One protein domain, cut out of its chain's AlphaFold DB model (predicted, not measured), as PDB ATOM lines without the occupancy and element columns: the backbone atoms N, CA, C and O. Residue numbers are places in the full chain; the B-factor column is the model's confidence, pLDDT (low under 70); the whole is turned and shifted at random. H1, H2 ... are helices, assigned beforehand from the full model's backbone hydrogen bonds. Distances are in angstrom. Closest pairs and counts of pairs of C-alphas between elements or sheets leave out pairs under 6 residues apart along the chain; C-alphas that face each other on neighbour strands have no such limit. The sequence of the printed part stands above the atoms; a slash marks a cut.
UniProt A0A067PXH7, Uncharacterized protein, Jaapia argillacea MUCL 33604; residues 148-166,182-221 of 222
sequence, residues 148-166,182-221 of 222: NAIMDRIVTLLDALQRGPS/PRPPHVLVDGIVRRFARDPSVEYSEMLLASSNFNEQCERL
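What this domain is: This is residues 148 to 166 and 182 to 221 of the 222 residues of an uncharacterized protein of Jaapia argillacea MUCL 33604 (UniProt A0A067PXH7). The longest helix, H3, runs loosely back beside H2 and its end sticks out with residues 212 to 221; H1 packs on H2 away from H3, giving an open array of three helices. The 59 printed residues hold named helices H1, H2, H3 in chain order and no named strand: all helix. The whole is loose, radius of gyration of the C-alphas 13.2 A, and only just flat, spanning 45 by 30 by 13 A.

How they stand to each other: H3, residues 204 to 221, touches no helix but is near H2, residues 185 to 196, with closest C-alphas 8.4 A apart. H2 touches H1, residues 148 to 162, the same way at a shallow tilt of 20 degrees; the closest C-alphas, of Asn 148 and Pro 185, are 7.3 A apart. H1 and H3 are apart. Every O i to N i+4 pair is within hydrogen-bond range in H1 and H2, 13 of 14 in H3.

Where its parts are: H3 measures 26.6 A, H1 20.9 A and H2 16.9 A from first to last C-alpha. C-alpha 148 is at (97.125, 103.774, 78.058), C-alpha 221 at (87.959, 117.235, 85.867).

The domain as a whole: The C-alphas farthest apart, of Ser 166 and Arg 220, are 45.0 A apart. Residues 167 to 181 are cut out; C-alphas 166 and 182 are 28.3 A apart. The H2 to H3 link is short. Fifteen residues have pLDDT under 70, among them 200 to 207.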
ATOM      1  N   ASN A 148      96.032 104.302  77.230       67.06
ATOM      2  CA  ASN A 148      97.125 103.774  78.058       67.06
ATOM      3  C   ASN A 148      97.993 102.734  77.331       67.06
ATOM      4  O   ASN A 148      99.202 102.684  77.539       67.06
ATOM      5  N   ALA A 149      97.404 101.919  76.456       71.38
ATOM      6  CA  ALA A 149      98.150 100.933  75.678       71.38
ATOM      7  C   ALA A 149      98.927 101.583  74.522       71.38
ATOM      8  O   ALA A 149     100.025 101.138  74.185       71.38
ATOM      9  N   ILE A 150      98.391 102.666  73.948       74.75
ATOM     10  CA  ILE A 150      99.123 103.505  72.992       74.75
ATOM     11  C   ILE A 150     100.330 104.151  73.691       74.75
ATOM     12  O   ILE A 150     101.442 104.061  73.173       74.75
ATOM     13  N   MET A 151     100.142 104.714  74.890       74.12
ATOM     14  CA  MET A 151     101.227 105.265  75.716       74.12
ATOM     15  C   MET A 151     102.302 104.222  76.040       74.12
ATOM     16  O   MET A 151     103.486 104.491  75.849       74.12
ATOM     17  N   ASP A 152     101.923 103.010  76.454       74.25
ATOM     18  CA  ASP A 152     102.888 101.941  76.752       74.25
ATOM     19  C   ASP A 152     103.705 101.537  75.507       74.25
ATOM     20  O   ASP A 152     104.926 101.358  75.585       74.25
ATOM     21  N   ARG A 153     103.079 101.495  74.318       73.12
ATOM     22  CA  ARG A 153     103.789 101.275  73.043       73.12
ATOM     23  C   ARG A 153     104.764 102.404  72.722       73.12
ATOM     24  O   ARG A 153     105.889 102.114  72.318       73.12
ATOM     25  N   ILE A 154     104.362 103.660  72.922       77.88
ATOM     26  CA  ILE A 154     105.226 104.831  72.709       77.88
ATOM     27  C   ILE A 154     106.434 104.774  73.650       77.88
ATOM     28  O   ILE A 154     107.571 104.886  73.195       77.88
ATOM     29  N   VAL A 155     106.211 104.516  74.941       81.06
ATOM     30  CA  VAL A 155     107.278 104.404  75.949       81.06
ATOM     31  C   VAL A 155     108.239 103.261  75.621       81.06
ATOM     32  O   VAL A 155     109.451 103.426  75.789       81.06
ATOM     33  N   THR A 156     107.726 102.126  75.137       77.75
ATOM     34  CA  THR A 156     108.535 100.967  74.726       77.75
ATOM     35  C   THR A 156     109.359 101.268  73.472       77.75
ATOM     36  O   THR A 156     110.530 100.899  73.403       77.75
ATOM     37  N   LEU A 157     108.777 101.973  72.498       78.69
ATOM     38  CA  LEU A 157     109.457 102.371  71.265       78.69
ATOM     39  C   LEU A 157     110.573 103.387  71.553       78.69
ATOM     40  O   LEU A 157     111.691 103.216  71.072       78.69
ATOM     41  N   LEU A 158     110.308 104.377  72.410       80.44
ATOM     42  CA  LEU A 158     111.320 105.311  72.916       80.44
ATOM     43  C   LEU A 158     112.463 104.582  73.635       80.44
ATOM     44  O   LEU A 158     113.626 104.907  73.421       80.44
ATOM     45  N   ASP A 159     112.145 103.566  74.444       79.56
ATOM     46  CA  ASP A 159     113.152 102.751  75.141       79.56
ATOM     47  C   ASP A 159     114.062 102.003  74.159       79.56
ATOM     48  O   ASP A 159     115.270 101.896  74.371       79.56
ATOM     49  N   ALA A 160     113.480 101.485  73.075       78.12
ATOM     50  CA  ALA A 160     114.216 100.782  72.034       78.12
ATOM     51  C   ALA A 160     115.137 101.726  71.246       78.12
ATOM     52  O   ALA A 160     116.276 101.363  70.963       78.12
ATOM     53  N   LEU A 161     114.677 102.943  70.939       81.56
ATOM     54  CA  LEU A 161     115.494 103.956  70.264       81.56
ATOM     55  C   LEU A 161     116.667 104.416  71.138       81.56
ATOM     56  O   LEU A 161     117.789 104.533  70.648       81.56
ATOM     57  N   GLN A 162     116.430 104.628  72.435       82.81
ATOM     58  CA  GLN A 162     117.448 105.137  73.355       82.81
ATOM     59  C   GLN A 162     118.545 104.105  73.673       82.81
ATOM     60  O   GLN A 162     119.669 104.485  73.989       82.81
ATOM     61  N   ARG A 163     118.259 102.798  73.559       79.69
ATOM     62  CA  ARG A 163     119.262 101.728  73.756       79.69
ATOM     63  C   ARG A 163     120.225 101.543  72.581       79.69
ATOM     64  O   ARG A 163     121.197 100.800  72.716       79.69
ATOM     65  N   GLY A 164     120.001 102.241  71.470       78.06
ATOM     66  CA  GLY A 164     120.849 102.178  70.288       78.06
ATOM     67  C   GLY A 164     120.791 100.828  69.549       78.06
ATOM     68  O   GLY A 164     120.274  99.836  70.063       78.06
ATOM     69  N   PRO A 165     121.338 100.757  68.323       68.88
ATOM     70  CA  PRO A 165     121.194  99.598  67.432       68.88
ATOM     71  C   PRO A 165     121.934  98.332  67.897       68.88
ATOM     72  O   PRO A 165     121.817  97.286  67.264       68.88
ATOM     73  N   SER A 166     122.746  98.429  68.952       66.62
ATOM     74  CA  SER A 166     123.719  97.400  69.343       66.62
ATOM     75  C   SER A 166     123.233  96.468  70.455       66.62
ATOM     76  O   SER A 166     123.895  95.475  70.746       66.62
ATOM     77  N   PRO A 182      97.421  97.051  81.778       66.00
ATOM     78  CA  PRO A 182      98.146  98.272  81.470       66.00
ATOM     79  C   PRO A 182      98.750  98.836  82.753       66.00
ATOM     80  O   PRO A 182      98.125  98.804  83.817       66.00
ATOM     81  N   ARG A 183      99.987  99.332  82.663       75.44
ATOM     82  CA  ARG A 183     100.629  99.965  83.818       75.44
ATOM     83  C   ARG A 183      99.773 101.152  84.264       75.44
ATOM     84  O   ARG A 183      99.289 101.892  83.403       75.44
ATOM     85  N   PRO A 184      99.584 101.353  85.576       78.25
ATOM     86  CA  PRO A 184      98.831 102.497  86.050       78.25
ATOM     87  C   PRO A 184      99.538 103.802  85.633       78.25
ATOM     88  O   PRO A 184     100.771 103.841  85.571       78.25
ATOM     89  N   PRO A 185      98.778 104.869  85.332       72.62
ATOM     90  CA  PRO A 185      99.288 106.052  84.637       72.62
ATOM     91  C   PRO A 185     100.430 106.755  85.378       72.62
ATOM     92  O   PRO A 185     101.398 107.166  84.745       72.62
ATOM     93  N   HIS A 186     100.393 106.803  86.712       78.12
ATOM     94  CA  HIS A 186     101.466 107.394  87.520       78.12
ATOM     95  C   HIS A 186     102.827 106.708  87.302       78.12
ATOM     96  O   HIS A 186     103.851 107.379  87.243       78.12
ATOM     97  N   VAL A 187     102.853 105.386  87.083       80.25
ATOM     98  CA  VAL A 187     104.096 104.639  86.806       80.25
ATOM     99  C   VAL A 187     104.652 104.972  85.421       80.25
ATOM    100  O   VAL A 187     105.870 104.981  85.230       80.25
ATOM    101  N   LEU A 188     103.780 105.238  84.442       74.38
ATOM    102  CA  LEU A 188     104.197 105.654  83.101       74.38
ATOM    103  C   LEU A 188     104.795 107.065  83.130       74.38
ATOM    104  O   LEU A 188     105.873 107.272  82.571       74.38
ATOM    105  N   VAL A 189     104.144 107.998  83.833       79.81
ATOM    106  CA  VAL A 189     104.633 109.375  84.011       79.81
ATOM    107  C   VAL A 189     105.981 109.382  84.732       79.81
ATOM    108  O   VAL A 189     106.933 109.969  84.225       79.81
ATOM    109  N   ASP A 190     106.115 108.640  85.833       82.38
ATOM    110  CA  ASP A 190     107.384 108.510  86.560       82.38
ATOM    111  C   ASP A 190     108.508 107.947  85.685       82.38
ATOM    112  O   ASP A 190     109.655 108.392  85.763       82.38
ATOM    113  N   GLY A 191     108.197 106.964  84.835       81.19
ATOM    114  CA  GLY A 191     109.157 106.397  83.892       81.19
ATOM    115  C   GLY A 191     109.661 107.431  82.885       81.19
ATOM    116  O   GLY A 191     110.863 107.497  82.625       81.19
ATOM    117  N   ILE A 192     108.754 108.259  82.362       76.88
ATOM    118  CA  ILE A 192     109.073 109.351  81.437       76.88
ATOM    119  C   ILE A 192     109.927 110.408  82.148       76.88
ATOM    120  O   ILE A 192     111.026 110.713  81.684       76.88
ATOM    121  N   VAL A 193     109.490 110.895  83.314       83.44
ATOM    122  CA  VAL A 193     110.212 111.902  84.112       83.44
ATOM    123  C   VAL A 193     111.620 111.422  84.464       83.44
ATOM    124  O   VAL A 193     112.584 112.157  84.268       83.44
ATOM    125  N   ARG A 194     111.779 110.169  84.909       82.31
ATOM    126  CA  ARG A 194     113.100 109.594  85.225       82.31
ATOM    127  C   ARG A 194     114.012 109.458  84.008       82.31
ATOM    128  O   ARG A 194     115.229 109.511  84.175       82.31
ATOM    129  N   ARG A 195     113.466 109.238  82.806       75.25
ATOM    130  CA  ARG A 195     114.273 109.194  81.574       75.25
ATOM    131  C   ARG A 195     114.736 110.580  81.165       75.25
ATOM    132  O   ARG A 195     115.912 110.729  80.855       75.25
ATOM    133  N   PHE A 196     113.857 111.574  81.233       69.69
ATOM    134  CA  PHE A 196     114.244 112.958  80.978       69.69
ATOM    135  C   PHE A 196     115.255 113.459  82.014       69.69
ATOM    136  O   PHE A 196     116.251 114.051  81.626       69.69
ATOM    137  N   ALA A 197     115.103 113.076  83.288       77.56
ATOM    138  CA  ALA A 197     116.067 113.356  84.358       77.56
ATOM    139  C   ALA A 197     117.494 112.821  84.098       77.56
ATOM    140  O   ALA A 197     118.447 113.247  84.748       77.56
ATOM    141  N   ARG A 198     117.656 111.848  83.189       77.62
ATOM    142  CA  ARG A 198     118.961 111.269  82.827       77.62
ATOM    143  C   ARG A 198     119.638 111.963  81.654       77.62
ATOM    144  O   ARG A 198     120.827 111.728  81.463       77.62
ATOM    145  N   ASP A 199     118.915 112.780  80.894       71.81
ATOM    146  CA  ASP A 199     119.475 113.518  79.769       71.81
ATOM    147  C   ASP A 199     119.586 115.005  80.149       71.81
ATOM    148  O   ASP A 199     118.594 115.734  80.125       71.81
ATOM    149  N   PRO A 200     120.769 115.489  80.575       66.62
ATOM    150  CA  PRO A 200     120.949 116.873  81.017       66.62
ATOM    151  C   PRO A 200     120.890 117.890  79.864       66.62
ATOM    152  O   PRO A 200     121.026 119.086  80.105       66.62
ATOM    153  N   SER A 201     120.723 117.428  78.621       66.44
ATOM    154  CA  SER A 201     120.707 118.262  77.417       66.44
ATOM    155  C   SER A 201     119.338 118.872  77.088       66.44
ATOM    156  O   SER A 201     119.262 119.781  76.265       66.44
ATOM    157  N   VAL A 202     118.264 118.401  77.730       62.72
ATOM    158  CA  VAL A 202     116.901 118.908  77.521       62.72
ATOM    159  C   VAL A 202     116.609 119.976  78.575       62.72
ATOM    160  O   VAL A 202     116.658 119.693  79.770       62.72
ATOM    161  N   GLU A 203     116.326 121.213  78.157       68.94
ATOM    162  CA  GLU A 203     115.993 122.312  79.071       68.94
ATOM    163  C   GLU A 203     114.747 121.966  79.911       68.94
ATOM    164  O   GLU A 203     113.617 121.927  79.430       68.94
ATOM    165  N   TYR A 204     114.966 121.703  81.201       64.88
ATOM    166  CA  TYR A 204     113.957 121.244  82.168       64.88
ATOM    167  C   TYR A 204     112.817 122.246  82.422       64.88
ATOM    168  O   TYR A 204     111.794 121.878  83.006       64.88
ATOM    169  N   SER A 205     112.978 123.506  82.017       67.75
ATOM    170  CA  SER A 205     112.044 124.598  82.306       67.75
ATOM    171  C   SER A 205     110.692 124.425  81.613       67.75
ATOM    172  O   SER A 205     109.658 124.613  82.255       67.75
ATOM    173  N   GLU A 206     110.662 124.012  80.343       67.12
ATOM    174  CA  GLU A 206     109.400 123.890  79.598       67.12
ATOM    175  C   GLU A 206     108.607 122.630  79.975       67.12
ATOM    176  O   GLU A 206     107.374 122.648  80.031       67.12
ATOM    177  N   MET A 207     109.296 121.538  80.311       62.91
ATOM    178  CA  MET A 207     108.634 120.267  80.624       62.91
ATOM    179  C   MET A 207     107.986 120.264  82.017       62.91
ATOM    180  O   MET A 207     106.916 119.679  82.202       62.91
ATOM    181  N   LEU A 208     108.590 120.951  82.995       71.12
ATOM    182  CA  LEU A 208     107.997 121.127  84.327       71.12
ATOM    183  C   LEU A 208     106.726 121.984  84.273       71.12
ATOM    184  O   LEU A 208     105.741 121.664  84.943       71.12
ATOM    185  N   LEU A 209     106.705 123.008  83.415       71.19
ATOM    186  CA  LEU A 209     105.503 123.805  83.159       71.19
ATOM    187  C   LEU A 209     104.390 122.951  82.534       71.19
ATOM    188  O   LEU A 209     103.253 122.998  83.006       71.19
ATOM    189  N   ALA A 210     104.714 122.100  81.557       70.75
ATOM    190  CA  ALA A 210     103.740 121.198  80.939       70.75
ATOM    191  C   ALA A 210     103.162 120.169  81.931       70.75
ATOM    192  O   ALA A 210     101.953 119.935  81.941       70.75
ATOM    193  N   SER A 211     103.997 119.592  82.806       74.06
ATOM    194  CA  SER A 211     103.538 118.621  83.810       74.06
ATOM    195  C   SER A 211     102.667 119.258  84.896       74.06
ATOM    196  O   SER A 211     101.720 118.621  85.355       74.06
ATOM    197  N   SER A 212     102.968 120.494  85.308       77.19
ATOM    198  CA  SER A 212     102.160 121.208  86.307       77.19
ATOM    199  C   SER A 212     100.766 121.561  85.773       77.19
ATOM    200  O   SER A 212      99.773 121.278  86.439       77.19
ATOM    201  N   ASN A 213     100.684 122.045  84.527       76.38
ATOM    202  CA  ASN A 213      99.412 122.338  83.863       76.38
ATOM    203  C   ASN A 213      98.551 121.084  83.662       76.38
ATOM    204  O   ASN A 213      97.330 121.154  83.775       76.38
ATOM    205  N   PHE A 214      99.169 119.936  83.368       74.25
ATOM    206  CA  PHE A 214      98.428 118.689  83.190       74.25
ATOM    207  C   PHE A 214      97.766 118.222  84.496       74.25
ATOM    208  O   PHE A 214      96.582 117.892  84.488       74.25
ATOM    209  N   ASN A 215      98.485 118.260  85.623       70.00
ATOM    210  CA  ASN A 215      97.910 117.904  86.925       70.00
ATOM    211  C   ASN A 215      96.767 118.844  87.328       70.00
ATOM    212  O   ASN A 215      95.734 118.371  87.795       70.00
ATOM    213  N   GLU A 216      96.912 120.149  87.090       79.12
ATOM    214  CA  GLU A 216      95.864 121.122  87.414       79.12
ATOM    215  C   GLU A 216      94.595 120.903  86.568       79.12
ATOM    216  O   GLU A 216      93.475 121.075  87.049       79.12
ATOM    217  N   GLN A 217      94.741 120.468  85.311       72.69
ATOM    218  CA  GLN A 217      93.594 120.098  84.478       72.69
ATOM    219  C   GLN A 217      92.937 118.786  84.915       72.69
ATOM    220  O   GLN A 217      91.712 118.686  84.863       72.69
ATOM    221  N   CYS A 218      93.715 117.801  85.367       66.06
ATOM    222  CA  CYS A 218      93.163 116.564  85.915       66.06
ATOM    223  C   CYS A 218      92.386 116.806  87.217       66.06
ATOM    224  O   CYS A 218      91.313 116.232  87.375       66.06
ATOM    225  N   GLU A 219      92.867 117.683  88.104       73.00
ATOM    226  CA  GLU A 219      92.140 118.053  89.330       73.00
ATOM    227  C   GLU A 219      90.858 118.847  89.052       73.00
ATOM    228  O   GLU A 219      89.904 118.743  89.812       73.00
ATOM    229  N   ARG A 220      90.786 119.609  87.953       72.50
ATOM    230  CA  ARG A 220      89.550 120.309  87.553       72.50
ATOM    231  C   ARG A 220      88.483 119.401  86.938       72.50
ATOM    232  O   ARG A 220      87.345 119.839  86.790       72.50
ATOM    233  N   LEU A 221      88.857 118.198  86.512       60.97
ATOM    234  CA  LEU A 221      87.959 117.235  85.867       60.97
ATOM    235  C   LEU A 221      87.474 116.126  86.816       60.97
ATOM    236  O   LEU A 221      86.604 115.353  86.414       60.97
TER     237      LEU A 221